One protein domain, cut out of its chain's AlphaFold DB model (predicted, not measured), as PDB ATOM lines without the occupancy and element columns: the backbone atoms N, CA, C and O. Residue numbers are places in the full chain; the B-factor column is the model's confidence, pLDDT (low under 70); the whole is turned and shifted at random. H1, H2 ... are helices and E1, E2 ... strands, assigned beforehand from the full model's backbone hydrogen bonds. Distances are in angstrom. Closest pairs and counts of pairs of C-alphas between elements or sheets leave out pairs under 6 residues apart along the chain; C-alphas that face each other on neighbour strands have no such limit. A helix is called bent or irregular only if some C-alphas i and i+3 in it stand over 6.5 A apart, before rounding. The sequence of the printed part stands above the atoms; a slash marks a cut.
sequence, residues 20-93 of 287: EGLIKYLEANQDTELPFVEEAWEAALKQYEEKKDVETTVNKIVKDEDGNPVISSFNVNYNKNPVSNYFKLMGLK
ATOM      1  N   GLU A  20     208.801 130.457 197.320       79.06
ATOM      2  CA  GLU A  20     207.385 130.497 197.709       79.06
ATOM      3  C   GLU A  20     206.454 130.683 196.505       79.06
ATOM      4  O   GLU A  20     205.428 130.018 196.405       79.06
ATOM      5  N   GLY A  21     206.826 131.548 195.553       77.12
ATOM      6  CA  GLY A  21     206.072 131.721 194.312       77.12
ATOM      7  C   GLY A  21     206.098 130.467 193.435       77.12
ATOM      8  O   GLY A  21     205.106 130.151 192.781       77.12
ATOM      9  N   LEU A  22     207.213 129.728 193.449       75.56
ATOM     10  CA  LEU A  22     207.327 128.434 192.786       75.56
ATOM     11  C   LEU A  22     206.419 127.387 193.446       75.56
ATOM     12  O   LEU A  22     205.696 126.705 192.730       75.56
ATOM     13  N   ILE A  23     206.415 127.294 194.778       75.12
ATOM     14  CA  ILE A  23     205.559 126.364 195.532       75.12
ATOM     15  C   ILE A  23     204.082 126.643 195.241       75.12
ATOM     16  O   ILE A  23     203.386 125.749 194.771       75.12
ATOM     17  N   LYS A  24     203.635 127.901 195.372       77.69
ATOM     18  CA  LYS A  24     202.250 128.301 195.061       77.69
ATOM     19  C   LYS A  24     201.846 127.963 193.624       77.69
ATOM     20  O   LYS A  24     200.721 127.544 193.369       77.69
ATOM     21  N   TYR A  25     202.759 128.141 192.669       75.56
ATOM     22  CA  TYR A  25     202.507 127.778 191.275       75.56
ATOM     23  C   TYR A  25     202.376 126.263 191.076       75.56
ATOM     24  O   TYR A  25     201.526 125.830 190.299       75.56
ATOM     25  N   LEU A  26     203.203 125.465 191.750       71.38
ATOM     26  CA  LEU A  26     203.149 124.006 191.660       71.38
ATOM     27  C   LEU A  26     201.881 123.452 192.325       71.38
ATOM     28  O   LEU A  26     201.209 122.606 191.746       71.38
ATOM     29  N   GLU A  27     201.494 123.989 193.482       69.12
ATOM     30  CA  GLU A  27     200.247 123.638 194.177       69.12
ATOM     31  C   GLU A  27     199.001 123.954 193.335       69.12
ATOM     32  O   GLU A  27     198.078 123.145 193.256       69.12
ATOM     33  N   ALA A  28     198.990 125.102 192.648       70.00
ATOM     34  CA  ALA A  28     197.889 125.515 191.777       70.00
ATOM     35  C   ALA A  28     197.800 124.717 190.461       70.00
ATOM     36  O   ALA A  28     196.814 124.836 189.734       70.00
ATOM     37  N   ASN A  29     198.813 123.913 190.126       66.19
ATOM     38  CA  ASN A  29     198.836 123.095 188.918       66.19
ATOM     39  C   ASN A  29     199.054 121.624 189.293       66.19
ATOM     40  O   ASN A  29     200.182 121.138 189.286       66.19
ATOM     41  N   GLN A  30     197.967 120.891 189.548       54.19
ATOM     42  CA  GLN A  30     197.989 119.462 189.923       54.19
ATOM     43  C   GLN A  30     198.720 118.556 188.906       54.19
ATOM     44  O   GLN A  30     199.225 117.493 189.255       54.19
ATOM     45  N   ASP A  31     198.838 119.020 187.662       53.81
ATOM     46  CA  ASP A  31     199.597 118.417 186.560       53.81
ATOM     47  C   ASP A  31     201.124 118.610 186.646       53.81
ATOM     48  O   ASP A  31     201.854 118.202 185.734       53.81
ATOM     49  N   THR A  32     201.618 119.330 187.653       54.91
ATOM     50  CA  THR A  32     203.042 119.644 187.793       54.91
ATOM     51  C   THR A  32     203.745 118.672 188.732       54.91
ATOM     52  O   THR A  32     203.206 118.205 189.730       54.91
ATOM     53  N   GLU A  33     204.963 118.312 188.333       53.28
ATOM     54  CA  GLU A  33     205.802 117.246 188.880       53.28
ATOM     55  C   GLU A  33     206.271 117.571 190.320       53.28
ATOM     56  O   GLU A  33     207.408 117.974 190.553       53.28
ATOM     57  N   LEU A  34     205.372 117.400 191.291       54.78
ATOM     58  CA  LEU A  34     205.516 117.784 192.703       54.78
ATOM     59  C   LEU A  34     206.481 116.974 193.607       54.78
ATOM     60  O   LEU A  34     206.792 117.488 194.675       54.78
ATOM     61  N   PRO A  35     207.018 115.778 193.286       55.09
ATOM     62  CA  PRO A  35     207.822 115.051 194.278       55.09
ATOM     63  C   PRO A  35     209.320 115.417 194.307       55.09
ATOM     64  O   PRO A  35     210.047 114.862 195.119       55.09
ATOM     65  N   PHE A  36     209.805 116.334 193.454       59.53
ATOM     66  CA  PHE A  36     211.238 116.703 193.378       59.53
ATOM     67  C   PHE A  36     211.522 118.179 193.623       59.53
ATOM     68  O   PHE A  36     212.574 118.679 193.225       59.53
ATOM     69  N   VAL A  37     210.586 118.900 194.242       65.94
ATOM     70  CA  VAL A  37     210.729 120.346 194.423       65.94
ATOM     71  C   VAL A  37     211.991 120.671 195.206       65.94
ATOM     72  O   VAL A  37     212.728 121.539 194.770       65.94
ATOM     73  N   GLU A  38     212.293 119.941 196.277       69.25
ATOM     74  CA  GLU A  38     213.448 120.232 197.132       69.25
ATOM     75  C   GLU A  38     214.782 119.849 196.482       69.25
ATOM     76  O   GLU A  38     215.608 120.732 196.271       69.25
ATOM     77  N   GLU A  39     214.955 118.599 196.032       69.88
ATOM     78  CA  GLU A  39     216.188 118.148 195.356       69.88
ATOM     79  C   GLU A  39     216.525 119.007 194.120       69.88
ATOM     80  O   GLU A  39     217.669 119.424 193.911       69.88
ATOM     81  N   ALA A  40     215.530 119.292 193.269       72.25
ATOM     82  CA  ALA A  40     215.748 120.099 192.071       72.25
ATOM     83  C   ALA A  40     215.926 121.586 192.404       72.25
ATOM     84  O   ALA A  40     216.583 122.300 191.644       72.25
ATOM     85  N   TRP A  41     215.366 122.065 193.518       81.00
ATOM     86  CA  TRP A  41     215.570 123.428 194.003       81.00
ATOM     87  C   TRP A  41     216.971 123.626 194.575       81.00
ATOM     88  O   TRP A  41     217.623 124.606 194.226       81.00
ATOM     89  N   GLU A  42     217.472 122.688 195.371       80.69
ATOM     90  CA  GLU A  42     218.843 122.709 195.891       80.69
ATOM     91  C   GLU A  42     219.869 122.663 194.758       80.69
ATOM     92  O   GLU A  42     220.781 123.489 194.697       80.69
ATOM     93  N   ALA A  43     219.670 121.772 193.783       79.06
ATOM     94  CA  ALA A  43     220.510 121.723 192.590       79.06
ATOM     95  C   ALA A  43     220.412 123.014 191.754       79.06
ATOM     96  O   ALA A  43     221.410 123.468 191.189       79.06
ATOM     97  N   ALA A  44     219.227 123.631 191.677       82.50
ATOM     98  CA  ALA A  44     219.029 124.894 190.975       82.50
ATOM     99  C   ALA A  44     219.704 126.078 191.676       82.50
ATOM    100  O   ALA A  44     220.262 126.934 190.986       82.50
ATOM    101  N   LEU A  45     219.664 126.117 193.011       84.81
ATOM    102  CA  LEU A  45     220.366 127.098 193.838       84.81
ATOM    103  C   LEU A  45     221.872 126.957 193.666       84.81
ATOM    104  O   LEU A  45     222.529 127.932 193.323       84.81
ATOM    105  N   LYS A  46     222.395 125.736 193.774       84.25
ATOM    106  CA  LYS A  46     223.818 125.461 193.575       84.25
ATOM    107  C   LYS A  46     224.294 125.873 192.178       84.25
ATOM    108  O   LYS A  46     225.268 126.603 192.045       84.25
ATOM    109  N   GLN A  47     223.557 125.504 191.123       81.44
ATOM    110  CA  GLN A  47     223.878 125.942 189.756       81.44
ATOM    111  C   GLN A  47     223.759 127.455 189.562       81.44
ATOM    112  O   GLN A  47     224.460 128.019 188.722       81.44
ATOM    113  N   TYR A  48     222.832 128.101 190.270       83.44
ATOM    114  CA  TYR A  48     222.711 129.551 190.256       83.44
ATOM    115  C   TYR A  48     223.928 130.190 190.925       83.44
ATOM    116  O   TYR A  48     224.575 131.013 190.296       83.44
ATOM    117  N   GLU A  49     224.307 129.773 192.128       82.62
ATOM    118  CA  GLU A  49     225.466 130.313 192.845       82.62
ATOM    119  C   GLU A  49     226.782 130.114 192.086       82.62
ATOM    120  O   GLU A  49     227.565 131.055 191.977       82.62
ATOM    121  N   GLU A  50     226.992 128.939 191.490       82.38
ATOM    122  CA  GLU A  50     228.198 128.618 190.715       82.38
ATOM    123  C   GLU A  50     228.304 129.405 189.399       82.38
ATOM    124  O   GLU A  50     229.401 129.584 188.870       82.38
ATOM    125  N   LYS A  51     227.172 129.827 188.814       78.50
ATOM    126  CA  LYS A  51     227.126 130.371 187.443       78.50
ATOM    127  C   LYS A  51     226.379 131.694 187.308       78.50
ATOM    128  O   LYS A  51     226.069 132.089 186.181       78.50
ATOM    129  N   LYS A  52     226.077 132.371 188.419       77.19
ATOM    130  CA  LYS A  52     225.367 133.662 188.435       77.19
ATOM    131  C   LYS A  52     226.135 134.752 187.693       77.19
ATOM    132  O   LYS A  52     225.497 135.585 187.066       77.19
ATOM    133  N   ASP A  53     227.465 134.680 187.686       75.94
ATOM    134  CA  ASP A  53     228.345 135.677 187.061       75.94
ATOM    135  C   ASP A  53     228.897 135.211 185.699       75.94
ATOM    136  O   ASP A  53     229.694 135.897 185.066       75.94
ATOM    137  N   VAL A  54     228.476 134.033 185.220       76.75
ATOM    138  CA  VAL A  54     228.961 133.459 183.958       76.75
ATOM    139  C   VAL A  54     228.106 133.956 182.796       76.75
ATOM    140  O   VAL A  54     226.955 133.545 182.612       76.75
ATOM    141  N   GLU A  55     228.695 134.806 181.963       77.62
ATOM    142  CA  GLU A  55     228.096 135.248 180.707       77.62
ATOM    143  C   GLU A  55     228.443 134.294 179.565       77.62
ATOM    144  O   GLU A  55     229.577 133.849 179.407       77.62
ATOM    145  N   THR A  56     227.446 133.957 178.746       77.25
ATOM    146  CA  THR A  56     227.654 133.168 177.529       77.25
ATOM    147  C   THR A  56     227.567 134.087 176.323       77.25
ATOM    148  O   THR A  56     226.550 134.758 176.137       77.25
ATOM    149  N   THR A  57     228.595 134.095 175.480       79.50
ATOM    150  CA  THR A  57     228.554 134.822 174.211       79.50
ATOM    151  C   THR A  57     227.693 134.062 173.206       79.50
ATOM    152  O   THR A  57     227.894 132.875 172.949       79.50
ATOM    153  N   VAL A  58     226.700 134.743 172.650       79.25
ATOM    154  CA  VAL A  58     225.740 134.195 171.694       79.25
ATOM    155  C   VAL A  58     225.816 135.019 170.425       79.25
ATOM    156  O   VAL A  58     225.658 136.239 170.456       79.25
ATOM    157  N   ASN A  59     225.987 134.339 169.301       81.25
ATOM    158  CA  ASN A  59     225.963 134.974 167.996       81.25
ATOM    159  C   ASN A  59     224.520 135.034 167.490       81.25
ATOM    160  O   ASN A  59     223.830 134.013 167.427       81.25
ATOM    161  N   LYS A  60     224.056 136.229 167.132       81.06
ATOM    162  CA  LYS A  60     222.776 136.437 166.453       81.06
ATOM    163  C   LYS A  60     223.007 137.132 165.126       81.06
ATOM    164  O   LYS A  60     223.844 138.021 165.019       81.06
ATOM    165  N   ILE A  61     222.217 136.736 164.136       82.12
ATOM    166  CA  ILE A  61     222.131 137.458 162.872       82.12
ATOM    167  C   ILE A  61     221.271 138.693 163.131       82.12
ATOM    168  O   ILE A  61     220.102 138.572 163.505       82.12
ATOM    169  N   VAL A  62     221.870 139.866 162.978       82.31
ATOM    170  CA  VAL A  62     221.230 141.177 163.105       82.31
ATOM    171  C   VAL A  62     221.393 141.891 161.768       82.31
ATOM    172  O   VAL A  62     222.301 141.568 161.010       82.31
ATOM    173  N   LYS A  63     220.491 142.810 161.430       84.75
ATOM    174  CA  LYS A  63     220.658 143.639 160.234       84.75
ATOM    175  C   LYS A  63     221.519 144.854 160.574       84.75
ATOM    176  O   LYS A  63     221.299 145.442 161.632       84.75
ATOM    177  N   ASP A  64     222.478 145.185 159.718       81.62
ATOM    178  CA  ASP A  64     223.220 146.445 159.804       81.62
ATOM    179  C   ASP A  64     222.352 147.642 159.365       81.62
ATOM    180  O   ASP A  64     221.180 147.477 159.009       81.62
ATOM    181  N   GLU A  65     222.910 148.856 159.433       82.44
ATOM    182  CA  GLU A  65     222.222 150.101 159.052       82.44
ATOM    183  C   GLU A  65     221.766 150.098 157.579       82.44
ATOM    184  O   GLU A  65     220.769 150.737 157.244       82.44
ATOM    185  N   ASP A  66     222.417 149.290 156.736       77.31
ATOM    186  CA  ASP A  66     222.120 149.097 155.314       77.31
ATOM    187  C   ASP A  66     221.191 147.890 155.038       77.31
ATOM    188  O   ASP A  66     220.842 147.595 153.893       77.31
ATOM    189  N   GLY A  67     220.743 147.182 156.082       79.00
ATOM    190  CA  GLY A  67     219.799 146.066 155.996       79.00
ATOM    191  C   GLY A  67     220.408 144.692 155.680       79.00
ATOM    192  O   GLY A  67     219.650 143.717 155.565       79.00
ATOM    193  N   ASN A  68     221.733 144.575 155.584       81.94
ATOM    194  CA  ASN A  68     222.437 143.318 155.342       81.94
ATOM    195  C   ASN A  68     222.544 142.477 156.628       81.94
ATOM    196  O   ASN A  68     222.725 143.014 157.722       81.94
ATOM    197  N   PRO A  69     222.432 141.140 156.540       79.81
ATOM    198  CA  PRO A  69     222.557 140.262 157.697       79.81
ATOM    199  C   PRO A  69     224.020 140.139 158.143       79.81
ATOM    200  O   PRO A  69     224.842 139.536 157.457       79.81
ATOM    201  N   VAL A  70     224.323 140.640 159.339       83.00
ATOM    202  CA  VAL A  70     225.637 140.562 159.984       83.00
ATOM    203  C   VAL A  70     225.544 139.723 161.259       83.00
ATOM    204  O   VAL A  70     224.558 139.770 162.000       83.00
ATOM    205  N   ILE A  71     226.569 138.913 161.527       81.62
ATOM    206  CA  ILE A  71     226.667 138.140 162.768       81.62
ATOM    207  C   ILE A  71     227.213 139.057 163.864       81.62
ATOM    208  O   ILE A  71     228.381 139.430 163.831       81.62
ATOM    209  N   SER A  72     226.377 139.382 164.848       81.06
ATOM    210  CA  SER A  72     226.773 140.130 166.042       81.06
ATOM    211  C   SER A  72     226.827 139.204 167.253       81.06
ATOM    212  O   SER A  72     225.913 138.402 167.482       81.06
ATOM    213  N   SER A  73     227.895 139.318 168.038       82.38
ATOM    214  CA  SER A  73     228.072 138.615 169.306       82.38
ATOM    215  C   SER A  73     227.484 139.436 170.456       82.38
ATOM    216  O   SER A  73     227.719 140.634 170.576       82.38
ATOM    217  N   PHE A  74     226.698 138.790 171.316       78.94
ATOM    218  CA  PHE A  74     226.123 139.396 172.516       78.94
ATOM    219  C   PHE A  74     226.398 138.509 173.719       78.94
ATOM    220  O   PHE A  74     226.199 137.296 173.646       78.94
ATOM    221  N   ASN A  75     226.777 139.100 174.846       78.75
ATOM    222  CA  ASN A  75     226.859 138.366 176.099       78.75
ATOM    223  C   ASN A  75     225.472 138.251 176.734       78.75
ATOM    224  O   ASN A  75     224.754 139.237 176.905       78.75
ATOM    225  N   VAL A  76     225.073 137.024 177.059       75.88
ATOM    226  CA  VAL A  76     223.797 136.731 177.706       75.88
ATOM    227  C   VAL A  76     224.049 135.894 178.949       75.88
ATOM    228  O   VAL A  76     224.592 134.791 178.880       75.88
ATOM    229  N   ASN A  77     223.571 136.387 180.089       75.88
ATOM    230  CA  ASN A  77     223.469 135.592 181.301       75.88
ATOM    231  C   ASN A  77     222.154 134.791 181.296       75.88
ATOM    232  O   ASN A  77     221.051 135.347 181.372       75.88
ATOM    233  N   TYR A  78     222.271 133.466 181.186       70.06
ATOM    234  CA  TYR A  78     221.139 132.534 181.180       70.06
ATOM    235  C   TYR A  78     220.710 132.062 182.580       70.06
ATOM    236  O   TYR A  78     219.694 131.362 182.693       70.06
ATOM    237  N   ASN A  79     221.444 132.441 183.629       71.94
ATOM    238  CA  ASN A  79     221.269 132.009 185.019       71.94
ATOM    239  C   ASN A  79     220.776 133.166 185.894       71.94
ATOM    240  O   ASN A  79     221.298 133.414 186.970       71.94
ATOM    241  N   LYS A  80     219.754 133.888 185.425       68.31
ATOM    242  CA  LYS A  80     219.266 135.112 186.083       68.31
ATOM    243  C   LYS A  80     218.605 134.885 187.444       68.31
ATOM    244  O   LYS A  80     218.588 135.798 188.257       68.31
ATOM    245  N   ASN A  81     218.001 133.718 187.671       78.81
ATOM    246  CA  ASN A  81     217.377 133.374 188.948       78.81
ATOM    247  C   ASN A  81     217.347 131.841 189.161       78.81
ATOM    248  O   ASN A  81     217.355 131.078 188.184       78.81
ATOM    249  N   PRO A  82     217.287 131.368 190.418       78.50
ATOM    250  CA  PRO A  82     217.242 129.938 190.735       78.50
ATOM    251  C   PRO A  82     215.975 129.257 190.206       78.50
ATOM    252  O   PRO A  82     216.037 128.131 189.718       78.50
ATOM    253  N   VAL A  83     214.843 129.967 190.151       79.12
ATOM    254  CA  VAL A  83     213.613 129.467 189.511       79.12
ATOM    255  C   VAL A  83     213.847 129.151 188.024       79.12
ATOM    256  O   VAL A  83     213.310 128.169 187.506       79.12
ATOM    257  N   SER A  84     214.690 129.926 187.322       76.25
ATOM    258  CA  SER A  84     215.075 129.715 185.918       76.25
ATOM    259  C   SER A  84     215.756 128.357 185.740       76.25
ATOM    260  O   SER A  84     215.457 127.603 184.804       76.25
ATOM    261  N   ASN A  85     216.643 128.034 186.673       77.06
ATOM    262  CA  ASN A  85     217.400 126.794 186.674       77.06
ATOM    263  C   ASN A  85     216.533 125.611 187.117       77.06
ATOM    264  O   ASN A  85     216.580 124.570 186.467       77.06
ATOM    265  N   TYR A  86     215.632 125.810 188.082       78.31
ATOM    266  CA  TYR A  86     214.680 124.797 188.537       78.31
ATOM    267  C   TYR A  86     213.866 124.192 187.382       78.31
ATOM    268  O   TYR A  86     213.946 122.990 187.139       78.31
ATOM    269  N   PHE A  87     213.162 124.998 186.571       74.31
ATOM    270  CA  PHE A  87     212.389 124.404 185.462       74.31
ATOM    271  C   PHE A  87     213.265 123.848 184.325       74.31
ATOM    272  O   PHE A  87     212.781 123.034 183.538       74.31
ATOM    273  N   LYS A  88     214.539 124.258 184.198       74.94
ATOM    274  CA  LYS A  88     215.467 123.605 183.255       74.94
ATOM    275  C   LYS A  88     215.805 122.194 183.742       74.94
ATOM    276  O   LYS A  88     215.775 121.271 182.932       74.94
ATOM    277  N   LEU A  89     216.071 122.040 185.041       72.38
ATOM    278  CA  LEU A  89     216.385 120.765 185.688       72.38
ATOM    279  C   LEU A  89     215.182 119.819 185.697       72.38
ATOM    280  O   LEU A  89     215.299 118.699 185.206       72.38
ATOM    281  N   MET A  90     214.004 120.297 186.105       69.00
ATOM    282  CA  MET A  90     212.743 119.549 185.983       69.00
ATOM    283  C   MET A  90     212.429 119.180 184.525       69.00
ATOM    284  O   MET A  90     211.841 118.149 184.223       69.00
ATOM    285  N   GLY A  91     212.871 120.005 183.573       59.94
ATOM    286  CA  GLY A  91     212.747 119.749 182.142       59.94
ATOM    287  C   GLY A  91     213.561 118.556 181.622       59.94
ATOM    288  O   GLY A  91     213.239 118.058 180.534       59.94
ATOM    289  N   LEU A  92     214.590 118.113 182.357       64.06
ATOM    290  CA  LEU A  92     215.484 117.029 181.957       64.06
ATOM    291  C   LEU A  92     214.743 115.691 181.922       64.06
ATOM    292  O   LEU A  92     213.941 115.360 182.792       64.06
ATOM    293  N   LYS A  93     215.071 114.876 180.915       61.56
ATOM    294  CA  LYS A  93     214.427 113.577 180.665       61.56
ATOM    295  C   LYS A  93     214.463 112.642 181.888       61.56
ATOM    296  O   LYS A  93     213.519 111.886 182.082       61.56
TER     297      LYS A  93
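This is residues 20 to 93 of the 287 residues of an uncharacterized protein of Absiella sp. AM27-20 (UniProt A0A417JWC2). A small helical head has one long arm, the two-stranded hairpin of E1 and E2, which reaches away from it and makes much of the length. In the head, H3 packs on residues 40 to 48 of the longer, kinked H2, and H1 is only loosely placed near both. The printed part has 74 residues, with three named helices and two named strands in the order H1, H2, E1, E2, H3; the sheet, E1 - E2, is antiparallel, and the class is mixed, helices and strands. The whole is only just extended, close to loose, with a radius of gyration of the C-alphas of 17.3 A; it is elongated, spanning 53 by 27 by 24 A.

Find C-alpha 20 at (207.385, 130.497, 197.709); there H1, residues 20 to 27, begins and runs 10.5 A. H2, residues 34 to 51, covers 25.6 A; it is irregular, with C-alphas 35 and 38 8.2 A apart, and has a kink of 34 degrees near residue 41. E1, residues 56 to 63, runs 21.4 A, and E2, residues 69 to 76, runs 20.4 A. H3, residues 82 to 90, runs 12.3 A to C-alpha 90 at (212.743, 119.549, 185.983).

Look first at Leu 26 and Leu 34, the closest C-alphas of H1 and H2, 6.7 A apart: these helices are close but not clearly touching. H2 touches H3 with residues 40 to 48 alone, at a steep tilt of 55 degrees, opposite ways; the closest C-alphas, of Ala 44 and Asn 85, are 5.0 A apart. In the hairpin of E1 and E2, N 58 and O 74 are within hydrogen-bond range at 2.8 A. O i to N i+4 pairs are within range throughout H1, in 12 of 14 in H2 and in 4 of 5 in H3. H1 is apart from E1 and E2.

The two C-alphas farthest apart are those of Pro 35 and Asp 66, at 53.7 A. The printed part has no cut and no long link. Confidence is low, with pLDDT under 70, at residues 27, 29 to 39, 80 and 90 to 93.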